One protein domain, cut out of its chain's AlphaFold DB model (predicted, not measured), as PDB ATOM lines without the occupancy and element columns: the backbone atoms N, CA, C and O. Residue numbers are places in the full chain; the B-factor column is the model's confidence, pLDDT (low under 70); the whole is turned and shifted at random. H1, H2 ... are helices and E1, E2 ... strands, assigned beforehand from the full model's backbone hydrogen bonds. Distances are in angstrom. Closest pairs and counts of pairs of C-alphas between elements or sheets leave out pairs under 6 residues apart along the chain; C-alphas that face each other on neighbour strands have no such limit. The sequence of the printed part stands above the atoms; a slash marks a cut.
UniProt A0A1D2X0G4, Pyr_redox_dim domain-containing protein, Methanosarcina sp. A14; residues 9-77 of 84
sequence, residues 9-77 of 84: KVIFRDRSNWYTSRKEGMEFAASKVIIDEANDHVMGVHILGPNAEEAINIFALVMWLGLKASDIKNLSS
ATOM      1  N   LYS A   9     210.992 200.105 195.968       94.69
ATOM      2  CA  LYS A   9     209.606 199.699 196.167       94.69
ATOM      3  C   LYS A   9     209.007 200.417 197.368       94.69
ATOM      4  O   LYS A   9     209.520 200.335 198.482       94.69
ATOM      5  N   VAL A  10     207.849 201.037 197.161       95.81
ATOM      6  CA  VAL A  10     207.074 201.681 198.225       95.81
ATOM      7  C   VAL A  10     205.844 200.840 198.550       95.81
ATOM      8  O   VAL A  10     205.011 200.573 197.686       95.81
ATOM      9  N   ILE A  11     205.707 200.442 199.812       94.44
ATOM     10  CA  ILE A  11     204.525 199.759 200.339       94.44
ATOM     11  C   ILE A  11     203.772 200.746 201.223       94.44
ATOM     12  O   ILE A  11     204.243 201.098 202.300       94.44
ATOM     13  N   PHE A  12     202.597 201.172 200.770       95.56
ATOM     14  CA  PHE A  12     201.692 202.019 201.541       95.56
ATOM     15  C   PHE A  12     200.487 201.216 202.042       95.56
ATOM     16  O   PHE A  12     199.950 200.355 201.331       95.56
ATOM     17  N   ARG A  13     200.065 201.492 203.274       94.06
ATOM     18  CA  ARG A  13     198.879 200.911 203.902       94.06
ATOM     19  C   ARG A  13     198.099 202.008 204.606       94.06
ATOM     20  O   ARG A  13     198.606 202.610 205.547       94.06
ATOM     21  N   ASP A  14     196.862 202.213 204.177       93.25
ATOM     22  CA  ASP A  14     195.874 202.929 204.974       93.25
ATOM     23  C   ASP A  14     195.396 202.010 206.110       93.25
ATOM     24  O   ASP A  14     195.056 200.843 205.888       93.25
ATOM     25  N   ARG A  15     195.441 202.527 207.337       91.88
ATOM     26  CA  ARG A  15     195.055 201.850 208.580       91.88
ATOM     27  C   ARG A  15     193.894 202.549 209.282       91.88
ATOM     28  O   ARG A  15     193.482 202.086 210.341       91.88
ATOM     29  N   SER A  16     193.339 203.613 208.704       90.94
ATOM     30  CA  SER A  16     192.298 204.445 209.323       90.94
ATOM     31  C   SER A  16     191.065 203.626 209.729       90.94
ATOM     32  O   SER A  16     190.433 203.889 210.746       90.94
ATOM     33  N   ASN A  17     190.765 202.551 208.991       91.50
ATOM     34  CA  ASN A  17     189.635 201.668 209.281       91.50
ATOM     35  C   ASN A  17     189.976 200.431 210.141       91.50
ATOM     36  O   ASN A  17     189.122 199.562 210.331       91.50
ATOM     37  N   TRP A  18     191.212 200.296 210.628       88.94
ATOM     38  CA  TRP A  18     191.607 199.165 211.475       88.94
ATOM     39  C   TRP A  18     191.013 199.303 212.873       88.94
ATOM     40  O   TRP A  18     190.826 200.417 213.362       88.94
ATOM     41  N   TYR A  19     190.739 198.176 213.532       86.19
ATOM     42  CA  TYR A  19     190.100 198.171 214.848       86.19
ATOM     43  C   TYR A  19     190.884 199.003 215.867       86.19
ATOM     44  O   TYR A  19     190.286 199.812 216.570       86.19
ATOM     45  N   THR A  20     192.213 198.880 215.890       83.31
ATOM     46  CA  THR A  20     193.093 199.689 216.748       83.31
ATOM     47  C   THR A  20     192.938 201.188 216.506       83.31
ATOM     48  O   THR A  20     192.785 201.946 217.457       83.31
ATOM     49  N   SER A  21     192.897 201.621 215.244       87.75
ATOM     50  CA  SER A  21     192.734 203.041 214.893       87.75
ATOM     51  C   SER A  21     191.343 203.551 215.262       87.75
ATOM     52  O   SER A  21     191.219 204.613 215.863       87.75
ATOM     53  N   ARG A  22     190.298 202.750 215.012       89.38
ATOM     54  CA  ARG A  22     188.923 203.102 215.392       89.38
ATOM     55  C   ARG A  22     188.713 203.136 216.905       89.38
ATOM     56  O   ARG A  22     187.990 204.001 217.387       89.38
ATOM     57  N   LYS A  23     189.325 202.211 217.651       91.38
ATOM     58  CA  LYS A  23     189.232 202.138 219.116       91.38
ATOM     59  C   LYS A  23     189.839 203.376 219.778       91.38
ATOM     60  O   LYS A  23     189.245 203.902 220.711       91.38
ATOM     61  N   GLU A  24     190.970 203.852 219.268       89.12
ATOM     62  CA  GLU A  24     191.632 205.071 219.751       89.12
ATOM     63  C   GLU A  24     191.006 206.361 219.180       89.12
ATOM     64  O   GLU A  24     191.517 207.455 219.406       89.12
ATOM     65  N   GLY A  25     189.907 206.260 218.418       90.75
ATOM     66  CA  GLY A  25     189.220 207.411 217.829       90.75
ATOM     67  C   GLY A  25     190.031 208.152 216.760       90.75
ATOM     68  O   GLY A  25     189.747 209.315 216.480       90.75
ATOM     69  N   MET A  26     191.043 207.512 216.165       89.56
ATOM     70  CA  MET A  26     191.873 208.122 215.129       89.56
ATOM     71  C   MET A  26     191.184 208.075 213.765       89.56
ATOM     72  O   MET A  26     190.962 207.003 213.204       89.56
ATOM     73  N   GLU A  27     190.909 209.253 213.207       91.12
ATOM     74  CA  GLU A  27     190.342 209.412 211.860       91.12
ATOM     75  C   GLU A  27     191.350 209.053 210.757       91.12
ATOM     76  O   GLU A  27     190.963 208.579 209.691       91.12
ATOM     77  N   PHE A  28     192.648 209.222 211.032       93.25
ATOM     78  CA  PHE A  28     193.727 208.956 210.086       93.25
ATOM     79  C   PHE A  28     194.804 208.075 210.713       93.25
ATOM     80  O   PHE A  28     195.407 208.425 211.729       93.25
ATOM     81  N   ALA A  29     195.097 206.953 210.063       94.06
ATOM     82  CA  ALA A  29     196.238 206.111 210.390       94.06
ATOM     83  C   ALA A  29     196.797 205.480 209.117       94.06
ATOM     84  O   ALA A  29     196.054 205.072 208.230       94.06
ATOM     85  N   ALA A  30     198.117 205.372 209.012       95.00
ATOM     86  CA  ALA A  30     198.771 204.802 207.845       95.00
ATOM     87  C   ALA A  30     200.162 204.255 208.176       95.00
ATOM     88  O   ALA A  30     200.732 204.513 209.238       95.00
ATOM     89  N   SER A  31     200.730 203.496 207.248       94.88
ATOM     90  CA  SER A  31     202.157 203.200 207.231       94.88
ATOM     91  C   SER A  31     202.712 203.219 205.810       94.88
ATOM     92  O   SER A  31     202.010 202.947 204.832       94.88
ATOM     93  N   LYS A  32     203.994 203.565 205.699       95.81
ATOM     94  CA  LYS A  32     204.758 203.580 204.454       95.81
ATOM     95  C   LYS A  32     206.115 202.939 204.704       95.81
ATOM     96  O   LYS A  32     206.867 203.424 205.540       95.81
ATOM     97  N   VAL A  33     206.430 201.881 203.967       95.00
ATOM     98  CA  VAL A  33     207.728 201.193 204.006       95.00
ATOM     99  C   VAL A  33     208.394 201.342 202.645       95.00
ATOM    100  O   VAL A  33     207.757 201.142 201.611       95.00
ATOM    101  N   ILE A  34     209.664 201.719 202.656       95.44
ATOM    102  CA  ILE A  34     210.490 202.011 201.488       95.44
ATOM    103  C   ILE A  34     211.590 200.949 201.456       95.44
ATOM    104  O   ILE A  34     212.332 200.810 202.428       95.44
ATOM    105  N   ILE A  35     211.662 200.171 200.378       94.94
ATOM    106  CA  ILE A  35     212.558 199.016 200.251       94.94
ATOM    107  C   ILE A  35     213.446 199.213 199.027       94.94
ATOM    108  O   ILE A  35     212.944 199.502 197.941       94.94
ATOM    109  N   ASP A  36     214.752 199.041 199.197       93.81
ATOM    110  CA  ASP A  36     215.689 198.900 198.084       93.81
ATOM    111  C   ASP A  36     215.449 197.547 197.404       93.81
ATOM    112  O   ASP A  36     215.649 196.499 198.018       93.81
ATOM    113  N   GLU A  37     215.012 197.554 196.143       91.31
ATOM    114  CA  GLU A  37     214.710 196.310 195.424       91.31
ATOM    115  C   GLU A  37     215.957 195.473 195.123       91.31
ATOM    116  O   GLU A  37     215.844 194.257 194.970       91.31
ATOM    117  N   ALA A  38     217.135 196.091 195.024       92.56
ATOM    118  CA  ALA A  38     218.359 195.386 194.664       92.56
ATOM    119  C   ALA A  38     218.897 194.547 195.830       92.56
ATOM    120  O   ALA A  38     219.393 193.440 195.621       92.56
ATOM    121  N   ASN A  39     218.795 195.078 197.051       91.69
ATOM    122  CA  ASN A  39     219.347 194.449 198.253       91.69
ATOM    123  C   ASN A  39     218.272 193.891 199.199       91.69
ATOM    124  O   ASN A  39     218.605 193.206 200.163       91.69
ATOM    125  N   ASP A  40     216.990 194.144 198.912       92.94
ATOM    126  CA  ASP A  40     215.845 193.813 199.769       92.94
ATOM    127  C   ASP A  40     215.962 194.431 201.172       92.94
ATOM    128  O   ASP A  40     215.490 193.871 202.154       92.94
ATOM    129  N   HIS A  41     216.615 195.586 201.294       93.69
ATOM    130  CA  HIS A  41     216.804 196.274 202.571       93.69
ATOM    131  C   HIS A  41     215.751 197.360 202.777       93.69
ATOM    132  O   HIS A  41     215.355 198.060 201.843       93.69
ATOM    133  N   VAL A  42     215.331 197.549 204.027       93.94
ATOM    134  CA  VAL A  42     214.459 198.665 204.403       93.94
ATOM    135  C   VAL A  42     215.277 199.957 204.394       93.94
ATOM    136  O   VAL A  42     216.219 200.107 205.164       93.94
ATOM    137  N   MET A  43     214.910 200.892 203.522       94.50
ATOM    138  CA  MET A  43     215.543 202.211 203.396       94.50
ATOM    139  C   MET A  43     214.848 203.276 204.242       94.50
ATOM    140  O   MET A  43     215.457 204.280 204.602       94.50
ATOM    141  N   GLY A  44     213.573 203.073 204.574       93.75
ATOM    142  CA  GLY A  44     212.834 203.996 205.423       93.75
ATOM    143  C   GLY A  44     211.444 203.494 205.776       93.75
ATOM    144  O   GLY A  44     210.823 202.736 205.026       93.75
ATOM    145  N   VAL A  45     210.951 203.935 206.930       95.88
ATOM    146  CA  VAL A  45     209.624 203.591 207.436       95.88
ATOM    147  C   VAL A  45     208.976 204.824 208.045       95.88
ATOM    148  O   VAL A  45     209.589 205.540 208.829       95.88
ATOM    149  N   HIS A  46     207.713 205.048 207.700       95.44
ATOM    150  CA  HIS A  46     206.861 206.053 208.315       95.44
ATOM    151  C   HIS A  46     205.613 205.369 208.849       95.44
ATOM    152  O   HIS A  46     204.980 204.582 208.140       95.44
ATOM    153  N   ILE A  47     205.250 205.673 210.089       95.00
ATOM    154  CA  ILE A  47     204.083 205.096 210.749       95.00
ATOM    155  C   ILE A  47     203.309 206.237 211.396       95.00
ATOM    156  O   ILE A  47     203.880 207.055 212.109       95.00
ATOM    157  N   LEU A  48     202.010 206.281 211.123       94.50
ATOM    158  CA  LEU A  48     201.050 207.190 211.734       94.50
ATOM    159  C   LEU A  48     199.898 206.353 212.276       94.50
ATOM    160  O   LEU A  48     199.328 205.549 211.535       94.50
ATOM    161  N   GLY A  49     199.558 206.505 213.546       91.19
ATOM    162  CA  GLY A  49     198.453 205.783 214.172       91.19
ATOM    163  C   GLY A  49     198.852 205.136 215.497       91.19
ATOM    164  O   GLY A  49     199.970 205.357 215.962       91.19
ATOM    165  N   PRO A  50     197.982 204.295 216.075       88.44
ATOM    166  CA  PRO A  50     198.250 203.643 217.353       88.44
ATOM    167  C   PRO A  50     199.493 202.748 217.297       88.44
ATOM    168  O   PRO A  50     199.750 202.104 216.267       88.44
ATOM    169  N   ASN A  51     200.222 202.699 218.416       87.81
ATOM    170  CA  ASN A  51     201.436 201.904 218.640       87.81
ATOM    171  C   ASN A  51     202.573 202.198 217.640       87.81
ATOM    172  O   ASN A  51     203.413 201.336 217.361       87.81
ATOM    173  N   ALA A  52     202.588 203.390 217.032       90.69
ATOM    174  CA  ALA A  52     203.618 203.770 216.068       90.69
ATOM    175  C   ALA A  52     205.016 203.799 216.705       90.69
ATOM    176  O   ALA A  52     205.986 203.416 216.059       90.69
ATOM    177  N   GLU A  53     205.100 204.208 217.969       90.75
ATOM    178  CA  GLU A  53     206.304 204.285 218.793       90.75
ATOM    179  C   GLU A  53     206.961 202.921 219.035       90.75
ATOM    180  O   GLU A  53     208.186 202.809 219.001       90.75
ATOM    181  N   GLU A  54     206.166 201.868 219.210       88.94
ATOM    182  CA  GLU A  54     206.683 200.512 219.387       88.94
ATOM    183  C   GLU A  54     207.084 199.915 218.035       88.94
ATOM    184  O   GLU A  54     208.193 199.400 217.864       88.94
ATOM    185  N   ALA A  55     206.209 200.060 217.035       89.75
ATOM    186  CA  ALA A  55     206.444 199.522 215.704       89.75
ATOM    187  C   ALA A  55     207.691 200.131 215.045       89.75
ATOM    188  O   ALA A  55     208.486 199.402 214.449       89.75
ATOM    189  N   ILE A  56     207.903 201.449 215.162       93.69
ATOM    190  CA  ILE A  56     209.055 202.115 214.538       93.69
ATOM    191  C   ILE A  56     210.382 201.630 215.130       93.69
ATOM    192  O   ILE A  56     211.365 201.509 214.402       93.69
ATOM    193  N   ASN A  57     210.403 201.278 216.418       91.94
ATOM    194  CA  ASN A  57     211.612 200.821 217.096       91.94
ATOM    195  C   ASN A  57     212.066 199.440 216.586       91.94
ATOM    196  O   ASN A  57     213.259 199.191 216.415       91.94
ATOM    197  N   ILE A  58     211.115 198.563 216.247       91.19
ATOM    198  CA  ILE A  58     211.402 197.274 215.600       91.19
ATOM    199  C   ILE A  58     212.026 197.501 214.216       91.19
ATOM    200  O   ILE A  58     213.033 196.878 213.879       91.19
ATOM    201  N   PHE A  59     211.476 198.423 213.419       92.56
ATOM    202  CA  PHE A  59     212.049 198.751 212.110       92.56
ATOM    203  C   PHE A  59     213.432 199.401 212.217       92.56
ATOM    204  O   PHE A  59     214.295 199.108 211.392       92.56
ATOM    205  N   ALA A  60     213.677 200.215 213.245       93.12
ATOM    206  CA  ALA A  60     215.005 200.757 213.512       93.12
ATOM    207  C   ALA A  60     216.029 199.636 213.758       93.12
ATOM    208  O   ALA A  60     217.122 199.674 213.192       93.12
ATOM    209  N   LEU A  61     215.661 198.599 214.520       93.06
ATOM    210  CA  LEU A  61     216.519 197.432 214.741       93.06
ATOM    211  C   LEU A  61     216.779 196.650 213.446       93.06
ATOM    212  O   LEU A  61     217.917 196.283 213.173       93.06
ATOM    213  N   VAL A  62     215.748 196.424 212.628       92.56
ATOM    214  CA  VAL A  62     215.887 195.775 211.312       92.56
ATOM    215  C   VAL A  62     216.887 196.530 210.436       92.56
ATOM    216  O   VAL A  62     217.778 195.910 209.856       92.56
ATOM    217  N   MET A  63     216.744 197.855 210.346       93.19
ATOM    218  CA  MET A  63     217.621 198.707 209.540       93.19
ATOM    219  C   MET A  63     219.049 198.714 210.083       93.19
ATOM    220  O   MET A  63     219.993 198.620 209.303       93.19
ATOM    221  N   TRP A  64     219.215 198.774 211.408       93.81
ATOM    222  CA  TRP A  64     220.525 198.689 212.054       93.81
ATOM    223  C   TRP A  64     221.208 197.362 211.719       93.81
ATOM    224  O   TRP A  64     222.348 197.344 211.263       93.81
ATOM    225  N   LEU A  65     220.512 196.245 211.927       93.62
ATOM    226  CA  LEU A  65     221.059 194.906 211.718       93.62
ATOM    227  C   LEU A  65     221.227 194.540 210.234       93.62
ATOM    228  O   LEU A  65     221.815 193.502 209.939       93.62
ATOM    229  N   GLY A  66     220.723 195.361 209.307       90.94
ATOM    230  CA  GLY A  66     220.775 195.082 207.872       90.94
ATOM    231  C   GLY A  66     219.959 193.851 207.472       90.94
ATOM    232  O   GLY A  66     220.352 193.125 206.563       90.94
ATOM    233  N   LEU A  67     218.852 193.581 208.175       93.12
ATOM    234  CA  LEU A  67     217.968 192.458 207.850       93.12
ATOM    235  C   LEU A  67     217.206 192.729 206.551       93.12
ATOM    236  O   LEU A  67     216.833 193.871 206.256       93.12
ATOM    237  N   LYS A  68     216.916 191.666 205.795       92.56
ATOM    238  CA  LYS A  68     216.122 191.795 204.575       92.56
ATOM    239  C   LYS A  68     214.648 191.979 204.914       92.56
ATOM    240  O   LYS A  68     214.129 191.409 205.873       92.56
ATOM    241  N   ALA A  69     213.928 192.735 204.096       89.31
ATOM    242  CA  ALA A  69     212.494 192.940 204.246       89.31
ATOM    243  C   ALA A  69     211.719 191.611 204.153       89.31
ATOM    244  O   ALA A  69     210.698 191.438 204.827       89.31
ATOM    245  N   SER A  70     212.221 190.649 203.373       88.38
ATOM    246  CA  SER A  70     211.701 189.278 203.335       88.38
ATOM    247  C   SER A  70     211.856 188.512 204.657       88.38
ATOM    248  O   SER A  70     210.965 187.725 204.987       88.38
ATOM    249  N   ASP A  71     212.895 188.781 205.451       85.25
ATOM    250  CA  ASP A  71     213.109 188.140 206.757       85.25
ATOM    251  C   ASP A  71     212.044 188.587 207.775       85.25
ATOM    252  O   ASP A  71     211.503 187.773 208.527       85.25
ATOM    253  N   ILE A  72     211.655 189.867 207.739       77.44
ATOM    254  CA  ILE A  72     210.640 190.457 208.633       77.44
ATOM    255  C   ILE A  72     209.262 189.831 208.406       77.44
ATOM    256  O   ILE A  72     208.505 189.600 209.349       77.44
ATOM    257  N   LYS A  73     208.918 189.527 207.149       68.62
ATOM    258  CA  LYS A  73     207.616 188.938 206.806       68.62
ATOM    259  C   LYS A  73     207.392 187.590 207.505       68.62
ATOM    260  O   LYS A  73     206.250 187.247 207.796       68.62
ATOM    261  N   ASN A  74     208.470 186.869 207.823       56.19
ATOM    262  CA  ASN A  74     208.424 185.575 208.503       56.19
ATOM    263  C   ASN A  74     208.345 185.681 210.035       56.19
ATOM    264  O   ASN A  74     207.906 184.729 210.679       56.19
ATOM    265  N   LEU A  75     208.695 186.830 210.627       51.72
ATOM    266  CA  LEU A  75     208.544 187.072 212.070       51.72
ATOM    267  C   LEU A  75     207.067 187.162 212.504       51.72
ATOM    268  O   LEU A  75     206.740 186.848 213.645       51.72
ATOM    269  N   SER A  76     206.156 187.546 211.601       41.56
ATOM    270  CA  SER A  76     204.724 187.730 211.904       41.56
ATOM    271  C   SER A  76     203.878 186.451 211.920       41.56
ATOM    272  O   SER A  76     202.724 186.502 212.342       41.56
ATOM    273  N   SER A  77     204.411 185.299 211.509       28.97
ATOM    274  CA  SER A  77     203.600 184.082 211.342       28.97
ATOM    275  C   SER A  77     203.088 183.465 212.654       28.97
ATOM    276  O   SER A  77     202.245 182.580 212.594       28.97
TER     277      SER A  77
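Overview. This is residues 9 to 77 of the 84 residues of the protein "Pyr_redox_dim domain-containing protein" of Methanosarcina sp. A14 (UniProt A0A1D2X0G4). Picture a narrow sheet of three long antiparallel strands, with H2 packed lengthwise over the edge strand E3 on one face and the other face bare. H3 begins on the same face as H2 and slants away from the sheet, while H1, with its links, sits beyond the end of the sheet where E1 ends and E2 begins. The printed part has 69 residues, with three named helices and three named strands along the chain as E1 H1 E2 E3 H2 H3; the sheet order is E1 - E2 - E3, and the class is mixed, helices and strands. The whole is elongated, with spans of 38 by 20 by 20 A, and only just compact, close to loose, with a radius of gyration of the C-alphas of 12.8 A.

Along the chain. Start in the sheet at C-alpha 9, (209.606, 199.699, 196.167), where E1 begins; it takes residues 9 to 14 and is 16.6 A long. E2, residues 30 to 36, measures 20.4 A, and E3, residues 41 to 48, measures 21.2 A. Find C-alpha 52 at (203.618, 203.770, 216.068); from there H2, residues 52 to 65, runs 20.0 A. H1 is short, residues 19 to 23, at 5.9 A. H3, residues 69 to 77, covers 14.4 A and ends at C-alpha 77, (203.600, 184.082, 211.342).

Arrangement. Look first at E2, the inner strand. E1 is its antiparallel neighbour at 171 degrees, with N 11 and O 33 at 2.8 A, within hydrogen-bond range. E2 and E3 form a hairpin, antiparallel at 170 degrees, with N 32 and O 46 at 2.8 A. H2 is on the sheet at a height of 8.7 A, over E3 and along the strands, at 9 degrees to E3 on the local plane; their closest C-alphas are those of Val 42 and Met 63, 6.0 A apart. H3 is on the same face at a height of 12.4 A, only just over E3, with 3 of its 9 C-alphas falling on it, and stands up from the sheet at 45 degrees; the closest C-alphas of H3 and E3 are those of Ala 69 and His 41, 5.7 A apart. H2 and H3 are close but not clearly touching, the closest C-alphas being those of Val 62 and Ile 72 at 7.9 A, with a steep tilt of 51 degrees, opposite ways. H1 is not on the sheet and is apart from E3, H2 and H3. In H1 every O i to N i+4 pair is within hydrogen-bond range; H2 has 9 of 10, and H3 has 1 of 5, beside 4 of 6 O i to N i+3 pairs.

Size, cuts and confidence. The two C-alphas farthest apart are those of Gly 25 and Ala 38, at 39.1 A. The printed part has no cut, and no link is long. Look for low confidence at residues 73 to 77 of H3, under 70 in pLDDT; the mean of the printed part is 88.8.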